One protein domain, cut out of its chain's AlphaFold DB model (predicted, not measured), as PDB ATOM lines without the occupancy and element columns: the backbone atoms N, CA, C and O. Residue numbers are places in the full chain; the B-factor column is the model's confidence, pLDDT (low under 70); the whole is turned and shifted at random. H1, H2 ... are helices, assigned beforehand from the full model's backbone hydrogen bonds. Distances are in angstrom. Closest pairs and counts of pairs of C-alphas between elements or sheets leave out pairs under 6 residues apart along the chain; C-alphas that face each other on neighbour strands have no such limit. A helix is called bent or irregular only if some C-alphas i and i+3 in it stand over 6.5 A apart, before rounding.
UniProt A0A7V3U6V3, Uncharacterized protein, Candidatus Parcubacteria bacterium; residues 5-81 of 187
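AT A GLANCE: This is residues 5 to 81 of the 187 residues of an uncharacterized protein of Candidatus Parcubacteria bacterium (UniProt A0A7V3U6V3). The model is a long helical hairpin shaped like a narrow V: the two long helices H3 and H2 meet at a tight turn and then spread apart, leaving the space between them open along most of their length. At the open end, a short helix H1 and the loop after it lie by the beginning of H2. The printed part has 77 residues with three named helices, in the order H1, H2, H3, and no named strand; its class is all helix. It is only just extended, close to loose, with a radius of gyration of the C-alphas of 17.3 A, and a rod spanning 53 by 26 by 18 A.

IN THESE COORDINATES: H3, the longest helix, covers residues 47 to 79 and 46.9 A, from C-alpha 47 at (0.303, 8.839, 6.519) to C-alpha 79 at (-40.204, 3.610, -16.475). H2, residues 18 to 45, covers 41.0 A and begins at C-alpha 18, (-29.658, -0.624, -23.099). H1 is residues 5 to 8, 5.2 A long. H3 is irregular, with C-alphas 48 and 51 7.9 A apart, and has a kink of 36 degrees near residue 73. H2 is irregular, with C-alphas 19 and 22 7.5 A apart, and has a kink of 42 degrees near residue 25.

HOW THE PARTS SIT: H2 and H3 form a helical hairpin, opposite ways at a shallow tilt of 17 degrees. They touch through residues 39 to 43 and 50 to 54 alone; their closest C-alphas, of Lys 43 and His 50, are 5.7 A apart. H1 is close to H2 but not clearly touching, the closest C-alphas being those of Thr 7 and Arg 19, 6.7 A apart. H1 and H3 are apart. Of the O i to N i+4 pairs, 18 of 24 in H2 and 24 of 29 in H3 are within hydrogen-bond range; H1 is too short for such a pair.

THE WHOLE: The two farthest C-alphas, of Lys 48 and Asp 81, are 53.0 A apart. The printed part has no cut; the link from H1 to H2 is short. Residues 8 to 13, 21 to 34, 44 to 49 and 58 to 74 stand free. Mean pLDDT of the printed part is 86.2; residues 5 to 20 are under 70.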
ATOM      1  N   LEU A   5     -20.249   8.085 -26.053       66.94
ATOM      2  CA  LEU A   5     -20.559   9.223 -26.938       66.94
ATOM      3  C   LEU A   5     -21.893   9.056 -27.681       66.94
ATOM      4  O   LEU A   5     -22.667  10.001 -27.768       66.94
ATOM      5  N   GLY A   6     -22.206   7.843 -28.146       66.12
ATOM      6  CA  GLY A   6     -23.454   7.581 -28.872       66.12
ATOM      7  C   GLY A   6     -24.727   7.877 -28.071       66.12
ATOM      8  O   GLY A   6     -25.704   8.323 -28.656       66.12
ATOM      9  N   THR A   7     -24.719   7.672 -26.752       65.12
ATOM     10  CA  THR A   7     -25.885   7.938 -25.891       65.12
ATOM     11  C   THR A   7     -25.978   9.417 -25.514       65.12
ATOM     12  O   THR A   7     -27.079   9.949 -25.418       65.12
ATOM     13  N   VAL A   8     -24.836  10.099 -25.353       69.56
ATOM     14  CA  VAL A   8     -24.773  11.533 -25.006       69.56
ATOM     15  C   VAL A   8     -25.364  12.416 -26.110       69.56
ATOM     16  O   VAL A   8     -25.962  13.444 -25.812       69.56
ATOM     17  N   PHE A   9     -25.243  12.009 -27.377       69.00
ATOM     18  CA  PHE A   9     -25.761  12.773 -28.519       69.00
ATOM     19  C   PHE A   9     -27.170  12.365 -28.971       69.00
ATOM     20  O   PHE A   9     -27.656  12.877 -29.977       69.00
ATOM     21  N   THR A  10     -27.845  11.455 -28.262       66.75
ATOM     22  CA  THR A  10     -29.198  11.016 -28.630       66.75
ATOM     23  C   THR A  10     -30.220  11.411 -27.573       66.75
ATOM     24  O   THR A  10     -30.186  10.895 -26.460       66.75
ATOM     25  N   ASN A  11     -31.185  12.252 -27.950       61.19
ATOM     26  CA  ASN A  11     -32.391  12.504 -27.161       61.19
ATOM     27  C   ASN A  11     -33.395  11.369 -27.407       61.19
ATOM     28  O   ASN A  11     -34.271  11.479 -28.263       61.19
ATOM     29  N   ALA A  12     -33.232  10.243 -26.714       61.06
ATOM     30  CA  ALA A  12     -34.211   9.163 -26.767       61.06
ATOM     31  C   ALA A  12     -35.425   9.508 -25.877       61.06
ATOM     32  O   ALA A  12     -35.229   9.888 -24.719       61.06
ATOM     33  N   PRO A  13     -36.668   9.374 -26.375       58.19
ATOM     34  CA  PRO A  13     -37.861   9.524 -25.553       58.19
ATOM     35  C   PRO A  13     -37.976   8.292 -24.646       58.19
ATOM     36  O   PRO A  13     -38.327   7.205 -25.095       58.19
ATOM     37  N   GLY A  14     -37.598   8.444 -23.379       64.88
ATOM     38  CA  GLY A  14     -37.733   7.409 -22.352       64.88
ATOM     39  C   GLY A  14     -36.407   6.976 -21.713       64.88
ATOM     40  O   GLY A  14     -35.321   7.238 -22.237       64.88
ATOM     41  N   PRO A  15     -36.465   6.318 -20.544       61.50
ATOM     42  CA  PRO A  15     -35.276   5.928 -19.799       61.50
ATOM     43  C   PRO A  15     -34.571   4.731 -20.460       61.50
ATOM     44  O   PRO A  15     -34.875   3.578 -20.173       61.50
ATOM     45  N   GLN A  16     -33.594   4.994 -21.333       62.16
ATOM     46  CA  GLN A  16     -32.863   3.949 -22.061       62.16
ATOM     47  C   GLN A  16     -31.478   3.669 -21.457       62.16
ATOM     48  O   GLN A  16     -30.541   4.447 -21.623       62.16
ATOM     49  N   ALA A  17     -31.325   2.516 -20.800       59.09
ATOM     50  CA  ALA A  17     -30.033   2.021 -20.297       59.09
ATOM     51  C   ALA A  17     -29.360   0.994 -21.236       59.09
ATOM     52  O   ALA A  17     -28.192   0.646 -21.058       59.09
ATOM     53  N   THR A  18     -30.077   0.511 -22.255       60.38
ATOM     54  CA  THR A  18     -29.658  -0.624 -23.099       60.38
ATOM     55  C   THR A  18     -28.409  -0.327 -23.927       60.38
ATOM     56  O   THR A  18     -27.560  -1.199 -24.098       60.38
ATOM     57  N   ARG A  19     -28.232   0.923 -24.371       62.25
ATOM     58  CA  ARG A  19     -27.057   1.357 -25.148       62.25
ATOM     59  C   ARG A  19     -25.775   1.471 -24.318       62.25
ATOM     60  O   ARG A  19     -24.696   1.597 -24.892       62.25
ATOM     61  N   SER A  20     -25.880   1.390 -22.989       67.38
ATOM     62  CA  SER A  20     -24.748   1.573 -22.078       67.38
ATOM     63  C   SER A  20     -24.217   0.293 -21.443       67.38
ATOM     64  O   SER A  20     -23.198   0.328 -20.756       67.38
ATOM     65  N   ILE A  21     -24.854  -0.853 -21.699       73.94
ATOM     66  CA  ILE A  21     -24.533  -2.098 -20.992       73.94
ATOM     67  C   ILE A  21     -23.119  -2.621 -21.285       73.94
ATOM     68  O   ILE A  21     -22.457  -3.143 -20.394       73.94
ATOM     69  N   ILE A  22     -22.604  -2.400 -22.500       78.62
ATOM     70  CA  ILE A  22     -21.245  -2.816 -22.892       78.62
ATOM     71  C   ILE A  22     -20.181  -2.045 -22.093       78.62
ATOM     72  O   ILE A  22     -19.121  -2.581 -21.776       78.62
ATOM     73  N   GLY A  23     -20.473  -0.797 -21.719       78.50
ATOM     74  CA  GLY A  23     -19.580   0.032 -20.915       78.50
ATOM     75  C   GLY A  23     -19.536  -0.350 -19.436       78.50
ATOM     76  O   GLY A  23     -18.639   0.096 -18.731       78.50
ATOM     77  N   VAL A  24     -20.451  -1.187 -18.945       83.56
ATOM     78  CA  VAL A  24     -20.512  -1.530 -17.516       83.56
ATOM     79  C   VAL A  24     -19.219  -2.204 -17.055       83.56
ATOM     80  O   VAL A  24     -18.630  -1.777 -16.064       83.56
ATOM     81  N   ILE A  25     -18.731  -3.195 -17.807       88.38
ATOM     82  CA  ILE A  25     -17.559  -3.990 -17.409       88.38
ATOM     83  C   ILE A  25     -16.271  -3.142 -17.405       88.38
ATOM     84  O   ILE A  25     -15.615  -3.084 -16.361       88.38
ATOM     85  N   PRO A  26     -15.893  -2.427 -18.491       89.94
ATOM     86  CA  PRO A  26     -14.656  -1.645 -18.486       89.94
ATOM     87  C   PRO A  26     -14.646  -0.542 -17.420       89.94
ATOM     88  O   PRO A  26     -13.622  -0.319 -16.777       89.94
ATOM     89  N   PHE A  27     -15.779   0.130 -17.185       86.00
ATOM     90  CA  PHE A  27     -15.849   1.221 -16.209       86.00
ATOM     91  C   PHE A  27     -15.798   0.732 -14.765       86.00
ATOM     92  O   PHE A  27     -15.199   1.409 -13.929       86.00
ATOM     93  N   GLN A  28     -16.360  -0.439 -14.458       90.56
ATOM     94  CA  GLN A  28     -16.188  -1.065 -13.146       90.56
ATOM     95  C   GLN A  28     -14.713  -1.385 -12.873       90.56
ATOM     96  O   GLN A  28     -14.211  -1.053 -11.799       90.56
ATOM     97  N   ILE A  29     -14.001  -1.944 -13.861       94.31
ATOM     98  CA  ILE A  29     -12.568  -2.256 -13.740       94.31
ATOM     99  C   ILE A  29     -11.757  -0.973 -13.539       94.31
ATOM    100  O   ILE A  29     -11.009  -0.870 -12.567       94.31
ATOM    101  N   LEU A  30     -11.932   0.024 -14.413       94.75
ATOM    102  CA  LEU A  30     -11.215   1.299 -14.317       94.75
ATOM    103  C   LEU A  30     -11.483   2.011 -12.986       94.75
ATOM    104  O   LEU A  30     -10.554   2.543 -12.383       94.75
ATOM    105  N   SER A  31     -12.726   1.981 -12.497       92.56
ATOM    106  CA  SER A  31     -13.079   2.587 -11.209       92.56
ATOM    107  C   SER A  31     -12.417   1.854 -10.041       92.56
ATOM    108  O   SER A  31     -11.858   2.501  -9.159       92.56
ATOM    109  N   GLY A  32     -12.417   0.516 -10.047       94.81
ATOM    110  CA  GLY A  32     -11.751  -0.287  -9.019       94.81
ATOM    111  C   GLY A  32     -10.237  -0.061  -8.982       94.81
ATOM    112  O   GLY A  32      -9.673   0.184  -7.916       94.81
ATOM    113  N   VAL A  33      -9.589  -0.058 -10.150       97.56
ATOM    114  CA  VAL A  33      -8.153   0.234 -10.290       97.56
ATOM    115  C   VAL A  33      -7.834   1.661  -9.834       97.56
ATOM    116  O   VAL A  33      -6.876   1.873  -9.091       97.56
ATOM    117  N   GLY A  34      -8.659   2.637 -10.220       96.00
ATOM    118  CA  GLY A  34      -8.513   4.031  -9.802       96.00
ATOM    119  C   GLY A  34      -8.596   4.198  -8.285       96.00
ATOM    120  O   GLY A  34      -7.721   4.829  -7.692       96.00
ATOM    121  N   VAL A  35      -9.592   3.578  -7.642       96.00
ATOM    122  CA  VAL A  35      -9.722   3.581  -6.177       96.00
ATOM    123  C   VAL A  35      -8.511   2.913  -5.525       96.00
ATOM    124  O   VAL A  35      -7.946   3.481  -4.595       96.00
ATOM    125  N   TYR A  36      -8.054   1.763  -6.028       96.88
ATOM    126  CA  TYR A  36      -6.874   1.077  -5.494       96.88
ATOM    127  C   TYR A  36      -5.624   1.971  -5.490       96.88
ATOM    128  O   TYR A  36      -5.006   2.171  -4.441       96.88
ATOM    129  N   TYR A  37      -5.275   2.563  -6.638       97.12
ATOM    130  CA  TYR A  37      -4.102   3.436  -6.732       97.12
ATOM    131  C   TYR A  37      -4.246   4.704  -5.889       97.12
ATOM    132  O   TYR A  37      -3.280   5.141  -5.265       97.12
ATOM    133  N   LEU A  38      -5.451   5.272  -5.817       95.44
ATOM    134  CA  LEU A  38      -5.750   6.426  -4.972       95.44
ATOM    135  C   LEU A  38      -5.522   6.110  -3.483       95.44
ATOM    136  O   LEU A  38      -4.925   6.915  -2.763       95.44
ATOM    137  N   LEU A  39      -5.910   4.917  -3.025       94.62
ATOM    138  CA  LEU A  39      -5.649   4.469  -1.657       94.62
ATOM    139  C   LEU A  39      -4.148   4.253  -1.404       94.62
ATOM    140  O   LEU A  39      -3.646   4.708  -0.376       94.62
ATOM    141  N   GLU A  40      -3.411   3.650  -2.339       95.81
ATOM    142  CA  GLU A  40      -1.950   3.475  -2.240       95.81
ATOM    143  C   GLU A  40      -1.186   4.808  -2.186       95.81
ATOM    144  O   GLU A  40      -0.294   4.994  -1.353       95.81
ATOM    145  N   ILE A  41      -1.558   5.775  -3.025       95.25
ATOM    146  CA  ILE A  41      -0.972   7.122  -3.006       95.25
ATOM    147  C   ILE A  41      -1.260   7.806  -1.665       95.25
ATOM    148  O   ILE A  41      -0.363   8.411  -1.070       95.25
ATOM    149  N   SER A  42      -2.482   7.661  -1.139       94.06
ATOM    150  CA  SER A  42      -2.855   8.266   0.143       94.06
ATOM    151  C   SER A  42      -2.037   7.728   1.322       94.06
ATOM    152  O   SER A  42      -1.676   8.505   2.206       94.06
ATOM    153  N   LYS A  43      -1.660   6.436   1.313       93.06
ATOM    154  CA  LYS A  43      -0.764   5.849   2.326       93.06
ATOM    155  C   LYS A  43       0.594   6.543   2.350       93.06
ATOM    156  O   LYS A  43       1.196   6.663   3.411       93.06
ATOM    157  N   LYS A  44       1.093   6.986   1.192       93.69
ATOM    158  CA  LYS A  44       2.407   7.631   1.062       93.69
ATOM    159  C   LYS A  44       2.359   9.114   1.433       93.69
ATOM    160  O   LYS A  44       3.204   9.555   2.206       93.69
ATOM    161  N   LEU A  45       1.373   9.852   0.916       92.81
ATOM    162  CA  LEU A  45       1.273  11.311   1.068       92.81
ATOM    163  C   LEU A  45       0.614  11.751   2.383       92.81
ATOM    164  O   LEU A  45       1.024  12.743   2.975       92.81
ATOM    165  N   PHE A  46      -0.379  11.004   2.870       91.31
ATOM    166  CA  PHE A  46      -1.213  11.394   4.009       91.31
ATOM    167  C   PHE A  46      -1.110  10.402   5.169       91.31
ATOM    168  O   PHE A  46      -2.113  10.110   5.807       91.31
ATOM    169  N   LYS A  47       0.088   9.885   5.487       89.44
ATOM    170  CA  LYS A  47       0.303   8.839   6.519       89.44
ATOM    171  C   LYS A  47      -0.489   9.059   7.816       89.44
ATOM    172  O   LYS A  47      -1.163   8.147   8.282       89.44
ATOM    173  N   LYS A  48      -0.452  10.280   8.367       92.38
ATOM    174  CA  LYS A  48      -1.151  10.646   9.615       92.38
ATOM    175  C   LYS A  48      -2.682  10.686   9.473       92.38
ATOM    176  O   LYS A  48      -3.386  10.460  10.448       92.38
ATOM    177  N   PHE A  49      -3.192  10.949   8.270       93.12
ATOM    178  CA  PHE A  49      -4.621  11.104   7.970       93.12
ATOM    179  C   PHE A  49      -5.176   9.994   7.065       93.12
ATOM    180  O   PHE A  49      -6.309  10.092   6.602       93.12
ATOM    181  N   HIS A  50      -4.410   8.930   6.812       93.00
ATOM    182  CA  HIS A  50      -4.769   7.895   5.844       93.00
ATOM    183  C   HIS A  50      -6.093   7.217   6.204       93.00
ATOM    184  O   HIS A  50      -6.964   7.095   5.350       93.00
ATOM    185  N   ILE A  51      -6.283   6.860   7.479       94.69
ATOM    186  CA  ILE A  51      -7.534   6.260   7.963       94.69
ATOM    187  C   ILE A  51      -8.712   7.209   7.719       94.69
ATOM    188  O   ILE A  51      -9.735   6.787   7.194       94.69
ATOM    189  N   PHE A  52      -8.558   8.499   8.032       95.19
ATOM    190  CA  PHE A  52      -9.600   9.496   7.782       95.19
ATOM    191  C   PHE A  52      -9.939   9.600   6.287       95.19
ATOM    192  O   PHE A  52     -11.111   9.586   5.920       95.19
ATOM    193  N   PHE A  53      -8.925   9.635   5.420       95.12
ATOM    194  CA  PHE A  53      -9.106   9.680   3.969       95.12
ATOM    195  C   PHE A  53      -9.828   8.436   3.431       95.12
ATOM    196  O   PHE A  53     -10.793   8.566   2.682       95.12
ATOM    197  N   VAL A  54      -9.409   7.237   3.850       95.06
ATOM    198  CA  VAL A  54     -10.063   5.966   3.495       95.06
ATOM    199  C   VAL A  54     -11.532   6.001   3.915       95.06
ATOM    200  O   VAL A  54     -12.410   5.733   3.097       95.06
ATOM    201  N   THR A  55     -11.812   6.400   5.158       96.06
ATOM    202  CA  THR A  55     -13.178   6.530   5.674       96.06
ATOM    203  C   THR A  55     -14.006   7.510   4.845       96.06
ATOM    204  O   THR A  55     -15.148   7.203   4.521       96.06
ATOM    205  N   MET A  56     -13.441   8.653   4.441       96.38
ATOM    206  CA  MET A  56     -14.130   9.614   3.572       96.38
ATOM    207  C   MET A  56     -14.446   9.032   2.191       96.38
ATOM    208  O   MET A  56     -15.563   9.199   1.706       96.38
ATOM    209  N   VAL A  57     -13.511   8.306   1.570       95.19
ATOM    210  CA  VAL A  57     -13.743   7.640   0.275       95.19
ATOM    211  C   VAL A  57     -14.885   6.627   0.385       95.19
ATOM    212  O   VAL A  57     -15.818   6.664  -0.418       95.19
ATOM    213  N   PHE A  58     -14.861   5.761   1.401       96.12
ATOM    214  CA  PHE A  58     -15.934   4.788   1.620       96.12
ATOM    215  C   PHE A  58     -17.268   5.454   1.959       96.12
ATOM    216  O   PHE A  58     -18.301   5.010   1.463       96.12
ATOM    217  N   LEU A  59     -17.261   6.543   2.731       97.69
ATOM    218  CA  LEU A  59     -18.463   7.319   3.021       97.69
ATOM    219  C   LEU A  59     -19.071   7.901   1.740       97.69
ATOM    220  O   LEU A  59     -20.277   7.793   1.542       97.69
ATOM    221  N   ILE A  60     -18.260   8.463   0.840       96.75
ATOM    222  CA  ILE A  60     -18.732   8.983  -0.453       96.75
ATOM    223  C   ILE A  60     -19.340   7.859  -1.300       96.75
ATOM    224  O   ILE A  60     -20.433   8.028  -1.843       96.75
ATOM    225  N   ILE A  61     -18.669   6.706  -1.391       95.94
ATOM    226  CA  ILE A  61     -19.188   5.537  -2.119       95.94
ATOM    227  C   ILE A  61     -20.519   5.081  -1.512       95.94
ATOM    228  O   ILE A  61     -21.473   4.825  -2.244       95.94
ATOM    229  N   PHE A  62     -20.613   5.038  -0.184       97.75
ATOM    230  CA  PHE A  62     -21.827   4.650   0.524       97.75
ATOM    231  C   PHE A  62     -22.978   5.640   0.295       97.75
ATOM    232  O   PHE A  62     -24.087   5.228  -0.036       97.75
ATOM    233  N   LEU A  63     -22.725   6.949   0.380       97.88
ATOM    234  CA  LEU A  63     -23.724   7.981   0.077       97.88
ATOM    235  C   LEU A  63     -24.183   7.916  -1.388       97.88
ATOM    236  O   LEU A  63     -25.376   8.046  -1.674       97.88
ATOM    237  N   SER A  64     -23.254   7.668  -2.317       95.81
ATOM    238  CA  SER A  64     -23.563   7.431  -3.731       95.81
ATOM    239  C   SER A  64     -24.463   6.205  -3.906       95.81
ATOM    240  O   SER A  64     -25.475   6.273  -4.604       95.81
ATOM    241  N   PHE A  65     -24.159   5.113  -3.202       95.88
ATOM    242  CA  PHE A  65     -24.982   3.908  -3.194       95.88
ATOM    243  C   PHE A  65     -26.386   4.166  -2.637       95.88
ATOM    244  O   PHE A  65     -27.357   3.745  -3.257       95.88
ATOM    245  N   LEU A  66     -26.536   4.904  -1.532       97.75
ATOM    246  CA  LEU A  66     -27.857   5.252  -0.990       97.75
ATOM    247  C   LEU A  66     -28.694   6.060  -1.992       97.75
ATOM    248  O   LEU A  66     -29.889   5.806  -2.160       97.75
ATOM    249  N   LYS A  67     -28.066   7.010  -2.695       95.75
ATOM    250  CA  LYS A  67     -28.724   7.770  -3.765       95.75
ATOM    251  C   LYS A  67     -29.137   6.859  -4.921       95.75
ATOM    252  O   LYS A  67     -30.273   6.954  -5.383       95.75
ATOM    253  N   PHE A  68     -28.240   5.983  -5.371       92.69
ATOM    254  CA  PHE A  68     -28.541   4.988  -6.396       92.69
ATOM    255  C   PHE A  68     -29.708   4.095  -5.971       92.69
ATOM    256  O   PHE A  68     -30.653   3.941  -6.733       92.69
ATOM    257  N   TRP A  69     -29.687   3.572  -4.746       95.44
ATOM    258  CA  TRP A  69     -30.725   2.696  -4.213       95.44
ATOM    259  C   TRP A  69     -32.094   3.374  -4.204       95.44
ATOM    260  O   TRP A  69     -33.076   2.793  -4.658       95.44
ATOM    261  N   LYS A  70     -32.157   4.637  -3.768       94.56
ATOM    262  CA  LYS A  70     -33.385   5.439  -3.827       94.56
ATOM    263  C   LYS A  70     -33.903   5.597  -5.261       94.56
ATOM    264  O   LYS A  70     -35.095   5.446  -5.501       94.56
ATOM    265  N   LEU A  71     -33.026   5.907  -6.215       90.56
ATOM    266  CA  LEU A  71     -33.426   6.047  -7.620       90.56
ATOM    267  C   LEU A  71     -33.853   4.707  -8.222       90.56
ATOM    268  O   LEU A  71     -34.814   4.659  -8.980       90.56
ATOM    269  N   PHE A  72     -33.177   3.622  -7.855       88.94
ATOM    270  CA  PHE A  72     -33.489   2.272  -8.300       88.94
ATOM    271  C   PHE A  72     -34.877   1.823  -7.827       88.94
ATOM    272  O   PHE A  72     -35.638   1.273  -8.615       88.94
ATOM    273  N   THR A  73     -35.254   2.112  -6.578       91.62
ATOM    274  CA  THR A  73     -36.593   1.776  -6.063       91.62
ATOM    275  C   THR A  73     -37.696   2.659  -6.641       91.62
ATOM    276  O   THR A  73     -38.826   2.202  -6.784       91.62
ATOM    277  N   GLN A  74     -37.383   3.900  -7.019       90.94
ATOM    278  CA  GLN A  74     -38.315   4.804  -7.702       90.94
ATOM    279  C   GLN A  74     -38.396   4.550  -9.215       90.94
ATOM    280  O   GLN A  74     -39.366   4.966  -9.844       90.94
ATOM    281  N   TYR A  75     -37.412   3.848  -9.788       87.00
ATOM    282  CA  TYR A  75     -37.300   3.564 -11.220       87.00
ATOM    283  C   TYR A  75     -38.588   3.024 -11.848       87.00
ATOM    284  O   TYR A  75     -39.004   3.544 -12.888       87.00
ATOM    285  N   PRO A  76     -39.279   2.038 -11.240       88.31
ATOM    286  CA  PRO A  76     -40.497   1.495 -11.825       88.31
ATOM    287  C   PRO A  76     -41.611   2.534 -11.977       88.31
ATOM    288  O   PRO A  76     -42.361   2.445 -12.934       88.31
ATOM    289  N   LEU A  77     -41.696   3.545 -11.105       87.44
ATOM    290  CA  LEU A  77     -42.796   4.522 -11.110       87.44
ATOM    291  C   LEU A  77     -42.822   5.425 -12.350       87.44
ATOM    292  O   LEU A  77     -43.859   6.005 -12.653       87.44
ATOM    293  N   TYR A  78     -41.699   5.572 -13.051       83.38
ATOM    294  CA  TYR A  78     -41.607   6.415 -14.247       83.38
ATOM    295  C   TYR A  78     -41.186   5.655 -15.505       83.38
ATOM    296  O   TYR A  78     -41.201   6.224 -16.591       83.38
ATOM    297  N   SER A  79     -40.747   4.402 -15.367       83.88
ATOM    298  CA  SER A  79     -40.204   3.610 -16.475       83.88
ATOM    299  C   SER A  79     -41.059   2.402 -16.837       83.88
ATOM    300  O   SER A  79     -40.763   1.737 -17.822       83.88
ATOM    301  N   SER A  80     -42.089   2.082 -16.050       82.12
ATOM    302  CA  SER A  80     -42.956   0.924 -16.286       82.12
ATOM    303  C   SER A  80     -43.958   1.112 -17.418       82.12
ATOM    304  O   SER A  80     -44.599   0.140 -17.810       82.12
ATOM    305  N   ASP A  81     -44.171   2.349 -17.858       80.75
ATOM    306  CA  ASP A  81     -45.222   2.697 -18.803       80.75
ATOM    307  C   ASP A  81     -45.021   2.043 -20.181       80.75
ATOM    308  O   ASP A  81     -44.027   1.368 -20.471       80.75
TER     309      ASP A  81